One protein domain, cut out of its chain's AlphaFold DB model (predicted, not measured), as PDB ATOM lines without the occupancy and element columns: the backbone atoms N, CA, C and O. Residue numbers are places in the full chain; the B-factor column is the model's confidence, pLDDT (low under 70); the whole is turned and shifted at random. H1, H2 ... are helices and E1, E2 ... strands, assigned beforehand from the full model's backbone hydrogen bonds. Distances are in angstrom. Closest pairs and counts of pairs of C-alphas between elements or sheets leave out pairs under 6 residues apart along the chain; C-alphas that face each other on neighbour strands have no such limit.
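This is residues 188 to 196 and 217 to 307 of the 310 residues of the protein "Poly(ADP-ribose) glycohydrolase" of Mesocestoides corti (UniProt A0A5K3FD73). Two small sheets of two strands, E1 with E2 and E3 with E4, lie toward opposite ends of the domain, and between them the short helices H1 and H2 make a steep corner, H2 nearer the first sheet and H1 nearer the second. A long stretch with no named element, residues 217 to 248, curves past H1, and little H3 lies far from the middle. The printed part has 100 residues, with named elements in the order E1, H1, H2, E2, E3, E4, H3; both sheets are antiparallel, and the class is mixed, with under half of the residues in named elements. The whole is compact, with a radius of gyration of the C-alphas of 13.8 A, and spans 40 by 31 by 27 A.

Start at E1, residues 188 to 194, and find its antiparallel neighbour E2, residues 274 to 279, at 163 degrees between directions; N 191 and O 277 are within hydrogen-bond range at 2.8 A. Next look for H2, residues 258 to 265: its closest C-alpha pair with E1 is Phe 190 and Gly 263, 7.4 A. H1, residues 249 to 256, is close to H2 but not clearly touching it, the closest C-alphas being those of Cys 254 and Ile 260, 5.6 A. They run opposite ways at a steep tilt of 68 degrees, only just short of about perpendicular. Then find E3, residues 285 to 288; the closest C-alphas of H1 and E3, those of Ile 256 and Ser 285, are 4.7 A apart. E3 and E4, residues 295 to 299, form an antiparallel hairpin at 147 degrees, with N 286 and O 298 at 2.9 A, within hydrogen-bond range. E2 and E3 are apart. In H1 every O i to N i+4 pair is within hydrogen-bond range; in H2 0 of 4 are, but 4 of its 5 O i to N i+3 pairs are.

Find C-alpha 188 at (12.654, 4.293, 34.077); from there E1 runs 19.7 A to C-alpha 194. H1 begins at C-alpha 249, (21.417, 22.537, 35.490), and measures 10.8 A; H2 measures 13.1 A and E2 16.6 A. E3 measures 10.3 A and E4 12.3 A. H3, residues 302 to 305, measures 5.1 A and ends at C-alpha 305, (16.415, 10.940, 52.096); it is too short for an O i to N i+4 pair.

The two C-alphas farthest apart, those of Asp 196 and Ile 297, are 42.9 A from each other. Residues 197 to 216 are cut out, and C-alphas 196 and 217 are 37.1 A apart across the cut. Of the links that are printed whole, none is long. The mean pLDDT of the printed part is 91.1; look for values under 70 at residues 306 to 307.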
ATOM      1  N   VAL A 188      12.523   2.962  34.658       88.12
ATOM      2  CA  VAL A 188      12.654   4.293  34.077       88.12
ATOM      3  C   VAL A 188      11.916   4.313  32.746       88.12
ATOM      4  O   VAL A 188      12.173   3.490  31.862       88.12
ATOM      5  N   THR A 189      10.986   5.251  32.603       88.44
ATOM      6  CA  THR A 189      10.190   5.429  31.387       88.44
ATOM      7  C   THR A 189      10.588   6.721  30.695       88.44
ATOM      8  O   THR A 189      10.574   7.781  31.311       88.44
ATOM      9  N   PHE A 190      10.912   6.634  29.410       93.69
ATOM     10  CA  PHE A 190      11.157   7.767  28.528       93.69
ATOM     11  C   PHE A 190       9.931   7.934  27.636       93.69
ATOM     12  O   PHE A 190       9.554   6.997  26.938       93.69
ATOM     13  N   SER A 191       9.309   9.109  27.652       93.31
ATOM     14  CA  SER A 191       8.165   9.433  26.802       93.31
ATOM     15  C   SER A 191       8.467  10.649  25.938       93.31
ATOM     16  O   SER A 191       8.501  11.771  26.449       93.31
ATOM     17  N   ARG A 192       8.663  10.445  24.631       93.38
ATOM     18  CA  ARG A 192       8.777  11.548  23.667       93.38
ATOM     19  C   ARG A 192       7.371  12.007  23.288       93.38
ATOM     20  O   ARG A 192       6.527  11.200  22.903       93.38
ATOM     21  N   ARG A 193       7.099  13.295  23.472       91.50
ATOM     22  CA  ARG A 193       5.810  13.936  23.207       91.50
ATOM     23  C   ARG A 193       5.983  14.924  22.074       91.50
ATOM     24  O   ARG A 193       6.832  15.797  22.176       91.50
ATOM     25  N   CYS A 194       5.157  14.783  21.050       91.19
ATOM     26  CA  CYS A 194       5.059  15.691  19.919       91.19
ATOM     27  C   CYS A 194       3.708  16.400  20.010       91.19
ATOM     28  O   CYS A 194       2.693  15.742  20.255       91.19
ATOM     29  N   LEU A 195       3.700  17.725  19.894       88.94
ATOM     30  CA  LEU A 195       2.477  18.512  19.820       88.94
ATOM     31  C   LEU A 195       2.277  18.971  18.376       88.94
ATOM     32  O   LEU A 195       2.855  19.974  17.961       88.94
ATOM     33  N   ASP A 196       1.464  18.232  17.627       85.62
ATOM     34  CA  ASP A 196       1.221  18.511  16.207       85.62
ATOM     35  C   ASP A 196       0.386  19.788  16.013       85.62
ATOM     36  O   ASP A 196       0.645  20.588  15.114       85.62
ATOM     37  N   THR A 217      14.946  30.349  48.121       81.56
ATOM     38  CA  THR A 217      16.359  30.643  47.845       81.56
ATOM     39  C   THR A 217      17.277  29.489  48.244       81.56
ATOM     40  O   THR A 217      18.482  29.561  48.013       81.56
ATOM     41  N   THR A 218      16.726  28.436  48.856       80.00
ATOM     42  CA  THR A 218      17.487  27.318  49.429       80.00
ATOM     43  C   THR A 218      17.103  25.958  48.855       80.00
ATOM     44  O   THR A 218      17.801  24.990  49.133       80.00
ATOM     45  N   CYS A 219      16.007  25.866  48.097       84.00
ATOM     46  CA  CYS A 219      15.517  24.622  47.506       84.00
ATOM     47  C   CYS A 219      15.832  24.593  46.008       84.00
ATOM     48  O   CYS A 219      15.498  25.536  45.285       84.00
ATOM     49  N   LEU A 220      16.485  23.523  45.556       90.00
ATOM     50  CA  LEU A 220      16.729  23.267  44.140       90.00
ATOM     51  C   LEU A 220      15.534  22.526  43.522       90.00
ATOM     52  O   LEU A 220      14.702  21.958  44.225       90.00
ATOM     53  N   ILE A 221      15.451  22.502  42.189       90.19
ATOM     54  CA  ILE A 221      14.364  21.806  41.480       90.19
ATOM     55  C   ILE A 221      14.355  20.312  41.831       90.19
ATOM     56  O   ILE A 221      13.296  19.726  42.030       90.19
ATOM     57  N   GLU A 222      15.530  19.695  41.946       89.94
ATOM     58  CA  GLU A 222      15.689  18.287  42.308       89.94
ATOM     59  C   GLU A 222      15.341  17.953  43.765       89.94
ATOM     60  O   GLU A 222      15.232  16.766  44.080       89.94
ATOM     61  N   ASP A 223      15.173  18.972  44.618       87.38
ATOM     62  CA  ASP A 223      14.757  18.852  46.021       87.38
ATOM     63  C   ASP A 223      13.250  19.136  46.199       87.38
ATOM     64  O   ASP A 223      12.717  19.035  47.306       87.38
ATOM     65  N   ALA A 224      12.550  19.499  45.117       82.69
ATOM     66  CA  ALA A 224      11.112  19.713  45.141       82.69
ATOM     67  C   ALA A 224      10.356  18.417  45.483       82.69
ATOM     68  O   ALA A 224      10.809  17.309  45.188       82.69
ATOM     69  N   HIS A 225       9.174  18.577  46.085       76.44
ATOM     70  CA  HIS A 225       8.343  17.463  46.545       76.44
ATOM     71  C   HIS A 225       8.085  16.432  45.423       76.44
ATOM     72  O   HIS A 225       7.873  16.846  44.277       76.44
ATOM     73  N   PRO A 226       8.027  15.117  45.723       70.31
ATOM     74  CA  PRO A 226       7.823  14.065  44.718       70.31
ATOM     75  C   PRO A 226       6.584  14.237  43.824       70.31
ATOM     76  O   PRO A 226       6.585  13.800  42.680       70.31
ATOM     77  N   ASP A 227       5.548  14.922  44.316       72.38
ATOM     78  CA  ASP A 227       4.318  15.210  43.555       72.38
ATOM     79  C   ASP A 227       4.452  16.376  42.552       72.38
ATOM     80  O   ASP A 227       3.463  16.819  41.962       72.38
ATOM     81  N   THR A 228       5.657  16.918  42.366       82.06
ATOM     82  CA  THR A 228       5.922  18.015  41.427       82.06
ATOM     83  C   THR A 228       6.530  17.513  40.120       82.06
ATOM     84  O   THR A 228       7.283  16.543  40.086       82.06
ATOM     85  N   ILE A 229       6.233  18.212  39.021       87.44
ATOM     86  CA  ILE A 229       6.955  18.017  37.760       87.44
ATOM     87  C   ILE A 229       8.248  18.830  37.834       87.44
ATOM     88  O   ILE A 229       8.216  20.060  37.878       87.44
ATOM     89  N   GLN A 230       9.381  18.134  37.829       91.38
ATOM     90  CA  GLN A 230      10.706  18.747  37.826       91.38
ATOM     91  C   GLN A 230      11.095  19.143  36.398       91.38
ATOM     92  O   GLN A 230      11.158  18.303  35.502       91.38
ATOM     93  N   VAL A 231      11.357  20.432  36.178       94.25
ATOM     94  CA  VAL A 231      11.731  20.951  34.856       94.25
ATOM     95  C   VAL A 231      13.241  20.819  34.642       94.25
ATOM     96  O   VAL A 231      14.041  21.264  35.465       94.25
ATOM     97  N   ASN A 232      13.629  20.235  33.509       95.31
ATOM     98  CA  ASN A 232      14.998  20.247  32.995       95.31
ATOM     99  C   ASN A 232      15.170  21.423  32.019       95.31
ATOM    100  O   ASN A 232      14.377  21.571  31.089       95.31
ATOM    101  N   PHE A 233      16.203  22.243  32.205       96.62
ATOM    102  CA  PHE A 233      16.580  23.310  31.274       96.62
ATOM    103  C   PHE A 233      17.441  22.718  30.160       96.62
ATOM    104  O   PHE A 233      18.659  22.894  30.127       96.62
ATOM    105  N   ALA A 234      16.772  21.956  29.299       95.25
ATOM    106  CA  ALA A 234      17.406  21.040  28.367       95.25
ATOM    107  C   ALA A 234      18.047  21.732  27.154       95.25
ATOM    108  O   ALA A 234      17.496  22.685  26.596       95.25
ATOM    109  N   ASP A 235      19.169  21.182  26.693       97.38
ATOM    110  CA  ASP A 235      19.588  21.270  25.296       97.38
ATOM    111  C   ASP A 235      18.658  20.413  24.415       97.38
ATOM    112  O   ASP A 235      18.018  19.466  24.883       97.38
ATOM    113  N   ARG A 236      18.593  20.703  23.108       96.81
ATOM    114  CA  ARG A 236      17.825  19.865  22.175       96.81
ATOM    115  C   ARG A 236      18.345  18.424  22.136       96.81
ATOM    116  O   ARG A 236      17.577  17.513  21.850       96.81
ATOM    117  N   PHE A 237      19.628  18.204  22.413       97.06
ATOM    118  CA  PHE A 237      20.204  16.878  22.609       97.06
ATOM    119  C   PHE A 237      20.182  16.528  24.098       97.06
ATOM    120  O   PHE A 237      20.934  17.120  24.868       97.06
ATOM    121  N   LEU A 238      19.377  15.532  24.492       96.88
ATOM    122  CA  LEU A 238      19.190  15.129  25.893       96.88
ATOM    123  C   LEU A 238      20.507  15.074  26.680       96.88
ATOM    124  O   LEU A 238      21.433  14.342  26.323       96.88
ATOM    125  N   GLY A 239      20.584  15.802  27.791       94.88
ATOM    126  CA  GLY A 239      21.763  15.832  28.649       94.88
ATOM    127  C   GLY A 239      22.884  16.736  28.129       94.88
ATOM    128  O   GLY A 239      23.990  16.667  28.660       94.88
ATOM    129  N   GLY A 240      22.653  17.513  27.068       94.75
ATOM    130  CA  GLY A 240      23.560  18.529  26.542       94.75
ATOM    131  C   GLY A 240      24.998  18.039  26.424       94.75
ATOM    132  O   GLY A 240      25.314  17.118  25.658       94.75
ATOM    133  N   ARG A 241      25.883  18.621  27.236       91.75
ATOM    134  CA  ARG A 241      27.313  18.293  27.274       91.75
ATOM    135  C   ARG A 241      27.687  17.435  28.485       91.75
ATOM    136  O   ARG A 241      28.802  17.564  28.986       91.75
ATOM    137  N   VAL A 242      26.803  16.553  28.969       92.56
ATOM    138  CA  VAL A 242      27.024  15.731  30.183       92.56
ATOM    139  C   VAL A 242      28.248  14.814  30.079       92.56
ATOM    140  O   VAL A 242      28.998  14.694  31.051       92.56
ATOM    141  N   LEU A 243      28.499  14.251  28.892       88.12
ATOM    142  CA  LEU A 243      29.680  13.432  28.567       88.12
ATOM    143  C   LEU A 243      30.905  14.270  28.152       88.12
ATOM    144  O   LEU A 243      31.960  13.733  27.830       88.12
ATOM    145  N   GLU A 244      30.776  15.596  28.187       84.62
ATOM    146  CA  GLU A 244      31.837  16.565  27.938       84.62
ATOM    147  C   GLU A 244      31.872  17.600  29.076       84.62
ATOM    148  O   GLU A 244      31.386  17.363  30.181       84.62
ATOM    149  N   GLY A 245      32.443  18.783  28.832       81.62
ATOM    150  CA  GLY A 245      32.685  19.813  29.843       81.62
ATOM    151  C   GLY A 245      31.453  20.446  30.501       81.62
ATOM    152  O   GLY A 245      31.650  21.151  31.491       81.62
ATOM    153  N   GLY A 246      30.223  20.199  30.026       87.69
ATOM    154  CA  GLY A 246      28.998  20.808  30.571       87.69
ATOM    155  C   GLY A 246      28.869  20.583  32.076       87.69
ATOM    156  O   GLY A 246      29.345  19.567  32.587       87.69
ATOM    157  N   CYS A 247      28.340  21.543  32.826       93.88
ATOM    158  CA  CYS A 247      28.161  21.436  34.282       93.88
ATOM    159  C   CYS A 247      27.167  22.464  34.816       93.88
ATOM    160  O   CYS A 247      27.398  23.080  35.855       93.88
ATOM    161  N   VAL A 248      26.100  22.680  34.063       94.81
ATOM    162  CA  VAL A 248      24.989  23.537  34.462       94.81
ATOM    163  C   VAL A 248      23.792  22.655  34.826       94.81
ATOM    164  O   VAL A 248      23.976  21.462  35.072       94.81
ATOM    165  N   GLN A 249      22.591  23.224  34.937       96.69
ATOM    166  CA  GLN A 249      21.417  22.537  35.490       96.69
ATOM    167  C   GLN A 249      21.165  21.148  34.867       96.69
ATOM    168  O   GLN A 249      21.126  20.167  35.608       96.69
ATOM    169  N   GLU A 250      21.098  21.039  33.536       97.25
ATOM    170  CA  GLU A 250      20.827  19.761  32.863       97.25
ATOM    171  C   GLU A 250      21.919  18.708  33.116       97.25
ATOM    172  O   GLU A 250      21.621  17.557  33.452       97.25
ATOM    173  N   GLU A 251      23.203  19.063  32.974       97.12
ATOM    174  CA  GLU A 251      24.262  18.068  33.167       97.12
ATOM    175  C   GLU A 251      24.422  17.662  34.630       97.12
ATOM    176  O   GLU A 251      24.834  16.534  34.900       97.12
ATOM    177  N   ILE A 252      24.134  18.562  35.573       97.12
ATOM    178  CA  ILE A 252      24.095  18.232  36.999       97.12
ATOM    179  C   ILE A 252      22.956  17.243  37.258       97.12
ATOM    180  O   ILE A 252      23.210  16.192  37.846       97.12
ATOM    181  N   LEU A 253      21.754  17.517  36.739       96.50
ATOM    182  CA  LEU A 253      20.589  16.636  36.848       96.50
ATOM    183  C   LEU A 253      20.904  15.225  36.332       96.50
ATOM    184  O   LEU A 253      20.696  14.241  37.042       96.50
ATOM    185  N   CYS A 254      21.482  15.126  35.133       96.81
ATOM    186  CA  CYS A 254      21.855  13.848  34.527       96.81
ATOM    187  C   CYS A 254      22.971  13.119  35.291       96.81
ATOM    188  O   CYS A 254      23.067  11.902  35.209       96.81
ATOM    189  N   ARG A 255      23.837  13.827  36.025       94.69
ATOM    190  CA  ARG A 255      24.911  13.199  36.820       94.69
ATOM    191  C   ARG A 255      24.433  12.680  38.152       94.69
ATOM    192  O   ARG A 255      24.916  11.648  38.599       94.69
ATOM    193  N   ILE A 256      23.516  13.388  38.798       96.50
ATOM    194  CA  ILE A 256      22.927  12.891  40.037       96.50
ATOM    195  C   ILE A 256      21.867  11.823  39.763       96.50
ATOM    196  O   ILE A 256      21.636  11.004  40.646       96.50
ATOM    197  N   ARG A 257      21.310  11.773  38.541       96.44
ATOM    198  CA  ARG A 257      20.417  10.721  38.023       96.44
ATOM    199  C   ARG A 257      20.979  10.058  36.746       96.44
ATOM    200  O   ARG A 257      20.425  10.273  35.663       96.44
ATOM    201  N   PRO A 258      22.066   9.257  36.820       96.44
ATOM    202  CA  PRO A 258      22.762   8.735  35.631       96.44
ATOM    203  C   PRO A 258      21.925   7.869  34.696       96.44
ATOM    204  O   PRO A 258      22.259   7.744  33.521       96.44
ATOM    205  N   GLU A 259      20.804   7.334  35.173       95.69
ATOM    206  CA  GLU A 259      19.853   6.577  34.355       95.69
ATOM    207  C   GLU A 259      19.274   7.410  33.205       95.69
ATOM    208  O   GLU A 259      18.889   6.850  32.189       95.69
ATOM    209  N   ILE A 260      19.279   8.744  33.307       96.44
ATOM    210  CA  ILE A 260      18.871   9.648  32.221       96.44
ATOM    211  C   ILE A 260      19.848   9.581  31.034       96.44
ATOM    212  O   ILE A 260      19.434   9.698  29.880       96.44
ATOM    213  N   ILE A 261      21.143   9.360  31.293       96.06
ATOM    214  CA  ILE A 261      22.207   9.414  30.275       96.06
ATOM    215  C   ILE A 261      21.989   8.352  29.192       96.06
ATOM    216  O   ILE A 261      22.291   8.605  28.025       96.06
ATOM    217  N   VAL A 262      21.412   7.197  29.540       93.75
ATOM    218  CA  VAL A 262      21.124   6.124  28.576       93.75
ATOM    219  C   VAL A 262      20.136   6.556  27.490       93.75
ATOM    220  O   VAL A 262      20.202   6.049  26.374       93.75
ATOM    221  N   GLY A 263      19.283   7.550  27.774       93.50
ATOM    222  CA  GLY A 263      18.371   8.130  26.791       93.50
ATOM    223  C   GLY A 263      19.104   8.696  25.575       93.50
ATOM    224  O   GLY A 263      18.578   8.646  24.469       93.50
ATOM    225  N   ARG A 264      20.363   9.128  25.728       94.44
ATOM    226  CA  ARG A 264      21.203   9.603  24.613       94.44
ATOM    227  C   ARG A 264      21.473   8.543  23.546       94.44
ATOM    228  O   ARG A 264      21.917   8.897  22.458       94.44
ATOM    229  N   LEU A 265      21.251   7.261  23.844       91.44
ATOM    230  CA  LEU A 265      21.410   6.179  22.872       91.44
ATOM    231  C   LEU A 265      20.270   6.129  21.848       91.44
ATOM    232  O   LEU A 265      20.483   5.616  20.752       91.44
ATOM    233  N   PHE A 266      19.076   6.615  22.199       92.38
ATOM    234  CA  PHE A 266      17.863   6.416  21.396       92.38
ATOM    235  C   PHE A 266      16.957   7.647  21.263       92.38
ATOM    236  O   PHE A 266      16.042   7.629  20.446       92.38
ATOM    237  N   VAL A 267      17.186   8.717  22.027       93.44
ATOM    238  CA  VAL A 267      16.459   9.984  21.881       93.44
ATOM    239  C   VAL A 267      17.215  10.882  20.902       93.44
ATOM    240  O   VAL A 267      18.315  11.350  21.198       93.44
ATOM    241  N   GLU A 268      16.624  11.114  19.729       94.31
ATOM    242  CA  GLU A 268      17.120  12.101  18.763       94.31
ATOM    243  C   GLU A 268      16.934  13.533  19.293       94.31
ATOM    244  O   GLU A 268      16.203  13.767  20.257       94.31
ATOM    245  N   ALA A 269      17.604  14.498  18.661       96.94
ATOM    246  CA  ALA A 269      17.445  15.907  18.979       96.94
ATOM    247  C   ALA A 269      15.962  16.311  18.956       96.94
ATOM    248  O   ALA A 269      15.266  16.045  17.978       96.94
ATOM    249  N   LEU A 270      15.508  16.976  20.015       96.31
ATOM    250  CA  LEU A 270      14.147  17.483  20.106       96.31
ATOM    251  C   LEU A 270      13.939  18.633  19.118       96.31
ATOM    252  O   LEU A 270      14.813  19.491  18.931       96.31
ATOM    253  N   GLU A 271      12.771  18.640  18.493       94.94
ATOM    254  CA  GLU A 271      12.258  19.735  17.684       94.94
ATOM    255  C   GLU A 271      11.458  20.735  18.548       94.94
ATOM    256  O   GLU A 271      11.050  20.407  19.664       94.94
ATOM    257  N   PRO A 272      11.188  21.967  18.071       93.69
ATOM    258  CA  PRO A 272      10.538  23.015  18.875       93.69
ATOM    259  C   PRO A 272       9.144  22.681  19.434       93.69
ATOM    260  O   PRO A 272       8.663  23.369  20.329       93.69
ATOM    261  N   HIS A 273       8.486  21.668  18.877       92.06
ATOM    262  CA  HIS A 273       7.144  21.209  19.238       92.06
ATOM    263  C   HIS A 273       7.178  19.891  20.028       92.06
ATOM    264  O   HIS A 273       6.142  19.262  20.246       92.06
ATOM    265  N   GLU A 274       8.368  19.468  20.462       94.19
ATOM    266  CA  GLU A 274       8.571  18.229  21.190       94.19
ATOM    267  C   GLU A 274       9.036  18.458  22.628       94.19
ATOM    268  O   GLU A 274       9.722  19.425  22.958       94.19
ATOM    269  N   ALA A 275       8.695  17.507  23.492       94.69
ATOM    270  CA  ALA A 275       9.195  17.417  24.852       94.69
ATOM    271  C   ALA A 275       9.526  15.964  25.202       94.69
ATOM    272  O   ALA A 275       8.903  15.026  24.704       94.69
ATOM    273  N   LEU A 276      10.482  15.775  26.108       96.00
ATOM    274  CA  LEU A 276      10.789  14.472  26.684       96.00
ATOM    275  C   LEU A 276      10.364  14.447  28.150       96.00
ATOM    276  O   LEU A 276      10.775  15.297  28.938       96.00
ATOM    277  N   ILE A 277       9.566  13.450  28.518       95.88
ATOM    278  CA  ILE A 277       9.189  13.172  29.903       95.88
ATOM    279  C   ILE A 277       9.964  11.933  30.345       95.88
ATOM    280  O   ILE A 277       9.917  10.908  29.668       95.88
ATOM    281  N   ILE A 278      10.682  12.029  31.464       94.38
ATOM    282  CA  ILE A 278      11.416  10.909  32.055       94.38
ATOM    283  C   ILE A 278      10.854  10.654  33.447       94.38
ATOM    284  O   ILE A 278      10.850  11.546  34.291       94.38
ATOM    285  N   GLU A 279      10.391   9.435  33.681       91.56
ATOM    286  CA  GLU A 279       9.765   9.018  34.935       91.56
ATOM    287  C   GLU A 279      10.579   7.889  35.563       91.56
ATOM    288  O   GLU A 279      11.019   6.982  34.861       91.56
ATOM    289  N   GLY A 280      10.765   7.928  36.883       89.31
ATOM    290  CA  GLY A 280      11.370   6.835  37.651       89.31
ATOM    291  C   GLY A 280      12.900   6.822  37.733       89.31
ATOM    292  O   GLY A 280      13.436   5.930  38.382       89.31
ATOM    293  N   ALA A 281      13.608   7.783  37.129       92.50
ATOM    294  CA  ALA A 281      15.067   7.889  37.251       92.50
ATOM    295  C   ALA A 281      15.485   8.281  38.682       92.50
ATOM    296  O   ALA A 281      15.167   9.382  39.137       92.50
ATOM    297  N   GLU A 282      16.215   7.398  39.366       92.69
ATOM    298  CA  GLU A 282      16.631   7.600  40.765       92.69
ATOM    299  C   GLU A 282      17.791   8.591  40.875       92.69
ATOM    300  O   GLU A 282      18.702   8.620  40.041       92.69
ATOM    301  N   ARG A 283      17.765   9.415  41.925       94.12
ATOM    302  CA  ARG A 283      18.894  10.234  42.365       94.12
ATOM    303  C   ARG A 283      19.837   9.398  43.223       94.12
ATOM    304  O   ARG A 283      19.474   8.969  44.305       94.12
ATOM    305  N   PHE A 284      21.083   9.281  42.775       95.94
ATOM    306  CA  PHE A 284      22.141   8.517  43.440       95.94
ATOM    307  C   PHE A 284      23.142   9.392  44.193       95.94
ATOM    308  O   PHE A 284      23.867   8.905  45.051       95.94
ATOM    309  N   SER A 285      23.267  10.670  43.828       96.56
ATOM    310  CA  SER A 285      24.327  11.542  44.347       96.56
ATOM    311  C   SER A 285      23.800  12.844  44.940       96.56
ATOM    312  O   SER A 285      22.913  13.509  44.388       96.56
ATOM    313  N   ARG A 286      24.433  13.257  46.040       95.44
ATOM    314  CA  ARG A 286      24.384  14.620  46.568       95.44
ATOM    315  C   ARG A 286      25.452  15.475  45.900       95.44
ATOM    316  O   ARG A 286      26.548  15.002  45.585       95.44
ATOM    317  N   HIS A 287      25.150  16.757  45.729       95.50
ATOM    318  CA  HIS A 287      26.088  17.711  45.151       95.50
ATOM    319  C   HIS A 287      26.022  19.076  45.836       95.50
ATOM    320  O   HIS A 287      25.075  19.377  46.561       95.50
ATOM    321  N   THR A 288      27.055  19.880  45.607       94.94
ATOM    322  CA  THR A 288      27.083  21.319  45.876       94.94
ATOM    323  C   THR A 288      27.812  22.043  44.745       94.94
ATOM    324  O   THR A 288      28.520  21.427  43.943       94.94
ATOM    325  N   GLY A 289      27.684  23.366  44.700       94.50
ATOM    326  CA  GLY A 289      28.305  24.200  43.677       94.50
ATOM    327  C   GLY A 289      27.626  24.097  42.309       94.50
ATOM    328  O   GLY A 289      26.603  23.445  42.132       94.50
ATOM    329  N   TYR A 290      28.188  24.803  41.331       94.62
ATOM    330  CA  TYR A 290      27.630  24.929  39.986       94.62
ATOM    331  C   TYR A 290      28.740  25.274  38.992       94.62
ATOM    332  O   TYR A 290      29.697  25.976  39.333       94.62
ATOM    333  N   GLY A 291      28.650  24.802  37.749       93.06
ATOM    334  CA  GLY A 291      29.692  25.054  36.757       93.06
ATOM    335  C   GLY A 291      31.052  24.530  37.226       93.06
ATOM    336  O   GLY A 291      31.215  23.358  37.560       93.06
ATOM    337  N   SER A 292      32.047  25.413  37.287       90.44
ATOM    338  CA  SER A 292      33.407  25.067  37.710       90.44
ATOM    339  C   SER A 292      33.551  24.733  39.199       90.44
ATOM    340  O   SER A 292      34.565  24.141  39.569       90.44
ATOM    341  N   SER A 293      32.588  25.116  40.050       93.31
ATOM    342  CA  SER A 293      32.614  24.841  41.496       93.31
ATOM    343  C   SER A 293      31.864  23.572  41.898       93.31
ATOM    344  O   SER A 293      31.825  23.263  43.084       93.31
ATOM    345  N   PHE A 294      31.287  22.843  40.938       95.44
ATOM    346  CA  PHE A 294      30.548  21.611  41.201       95.44
ATOM    347  C   PHE A 294      31.390  20.579  41.957       95.44
ATOM    348  O   PHE A 294      32.535  20.293  41.579       95.44
ATOM    349  N   GLN A 295      30.787  19.997  42.990       95.19
ATOM    350  CA  GLN A 295      31.370  18.961  43.829       95.19
ATOM    351  C   GLN A 295      30.330  17.893  44.169       95.19
ATOM    352  O   GLN A 295      29.220  18.197  44.599       95.19
ATOM    353  N   TRP A 296      30.729  16.633  44.023       95.50
ATOM    354  CA  TRP A 296      30.054  15.488  44.622       95.50
ATOM    355  C   TRP A 296      30.333  15.476  46.126       95.50
ATOM    356  O   TRP A 296      31.485  15.641  46.527       95.50
ATOM    357  N   ILE A 297      29.292  15.296  46.942       95.25
ATOM    358  CA  ILE A 297      29.404  15.347  48.413       95.25
ATOM    359  C   ILE A 297      28.858  14.095  49.111       95.25
ATOM    360  O   ILE A 297      28.707  14.100  50.331       95.25
ATOM    361  N   GLY A 298      28.549  13.036  48.360       93.69
ATOM    362  CA  GLY A 298      28.143  11.752  48.925       93.69
ATOM    363  C   GLY A 298      26.991  11.074  48.192       93.69
ATOM    364  O   GLY A 298      26.428  11.599  47.228       93.69
ATOM    365  N   ASP A 299      26.639   9.902  48.711       94.56
ATOM    366  CA  ASP A 299      25.452   9.129  48.344       94.56
ATOM    367  C   ASP A 299      24.169   9.950  48.527       94.56
ATOM    368  O   ASP A 299      24.132  10.844  49.370       94.56
ATOM    369  N   PHE A 300      23.131   9.659  47.750       93.75
ATOM    370  CA  PHE A 300      21.746  10.051  48.010       93.75
ATOM    371  C   PHE A 300      20.899   8.784  47.921       93.75
ATOM    372  O   PHE A 300      20.916   8.110  46.896       93.75
ATOM    373  N   ASP A 301      20.179   8.464  48.988       89.81
ATOM    374  CA  ASP A 301      19.293   7.311  49.062       89.81
ATOM    375  C   ASP A 301      17.855   7.825  49.040       89.81
ATOM    376  O   ASP A 301      17.362   8.318  50.050       89.81
ATOM    377  N   GLU A 302      17.176   7.733  47.893       83.75
ATOM    378  CA  GLU A 302      15.809   8.250  47.750       83.75
ATOM    379  C   GLU A 302      14.839   7.698  48.804       83.75
ATOM    380  O   GLU A 302      14.007   8.452  49.303       83.75
ATOM    381  N   VAL A 303      14.974   6.434  49.219       78.38
ATOM    382  CA  VAL A 303      14.080   5.829  50.222       78.38
ATOM    383  C   VAL A 303      14.264   6.490  51.587       78.38
ATOM    384  O   VAL A 303      13.292   6.738  52.302       78.38
ATOM    385  N   ARG A 304      15.511   6.788  51.959       80.38
ATOM    386  CA  ARG A 304      15.850   7.355  53.275       80.38
ATOM    387  C   ARG A 304      15.815   8.880  53.304       80.38
ATOM    388  O   ARG A 304      15.536   9.469  54.348       80.38
ATOM    389  N   ASP A 305      16.118   9.515  52.181       80.12
ATOM    390  CA  ASP A 305      16.415  10.940  52.096       80.12
ATOM    391  C   ASP A 305      15.251  11.757  51.522       80.12
ATOM    392  O   ASP A 305      15.104  12.920  51.896       80.12
ATOM    393  N   ALA A 306      14.374  11.174  50.688       67.06
ATOM    394  CA  ALA A 306      13.248  11.906  50.092       67.06
ATOM    395  C   ALA A 306      12.145  12.275  51.103       67.06
ATOM    396  O   ALA A 306      11.353  13.172  50.837       67.06
ATOM    397  N   GLY A 307      12.091  11.614  52.266       55.44
ATOM    398  CA  GLY A 307      11.212  11.995  53.381       55.44
ATOM    399  C   GLY A 307      11.799  13.074  54.299       55.44
ATOM    400  O   GLY A 307      11.072  13.662  55.094       55.44
TER     401      GLY A 307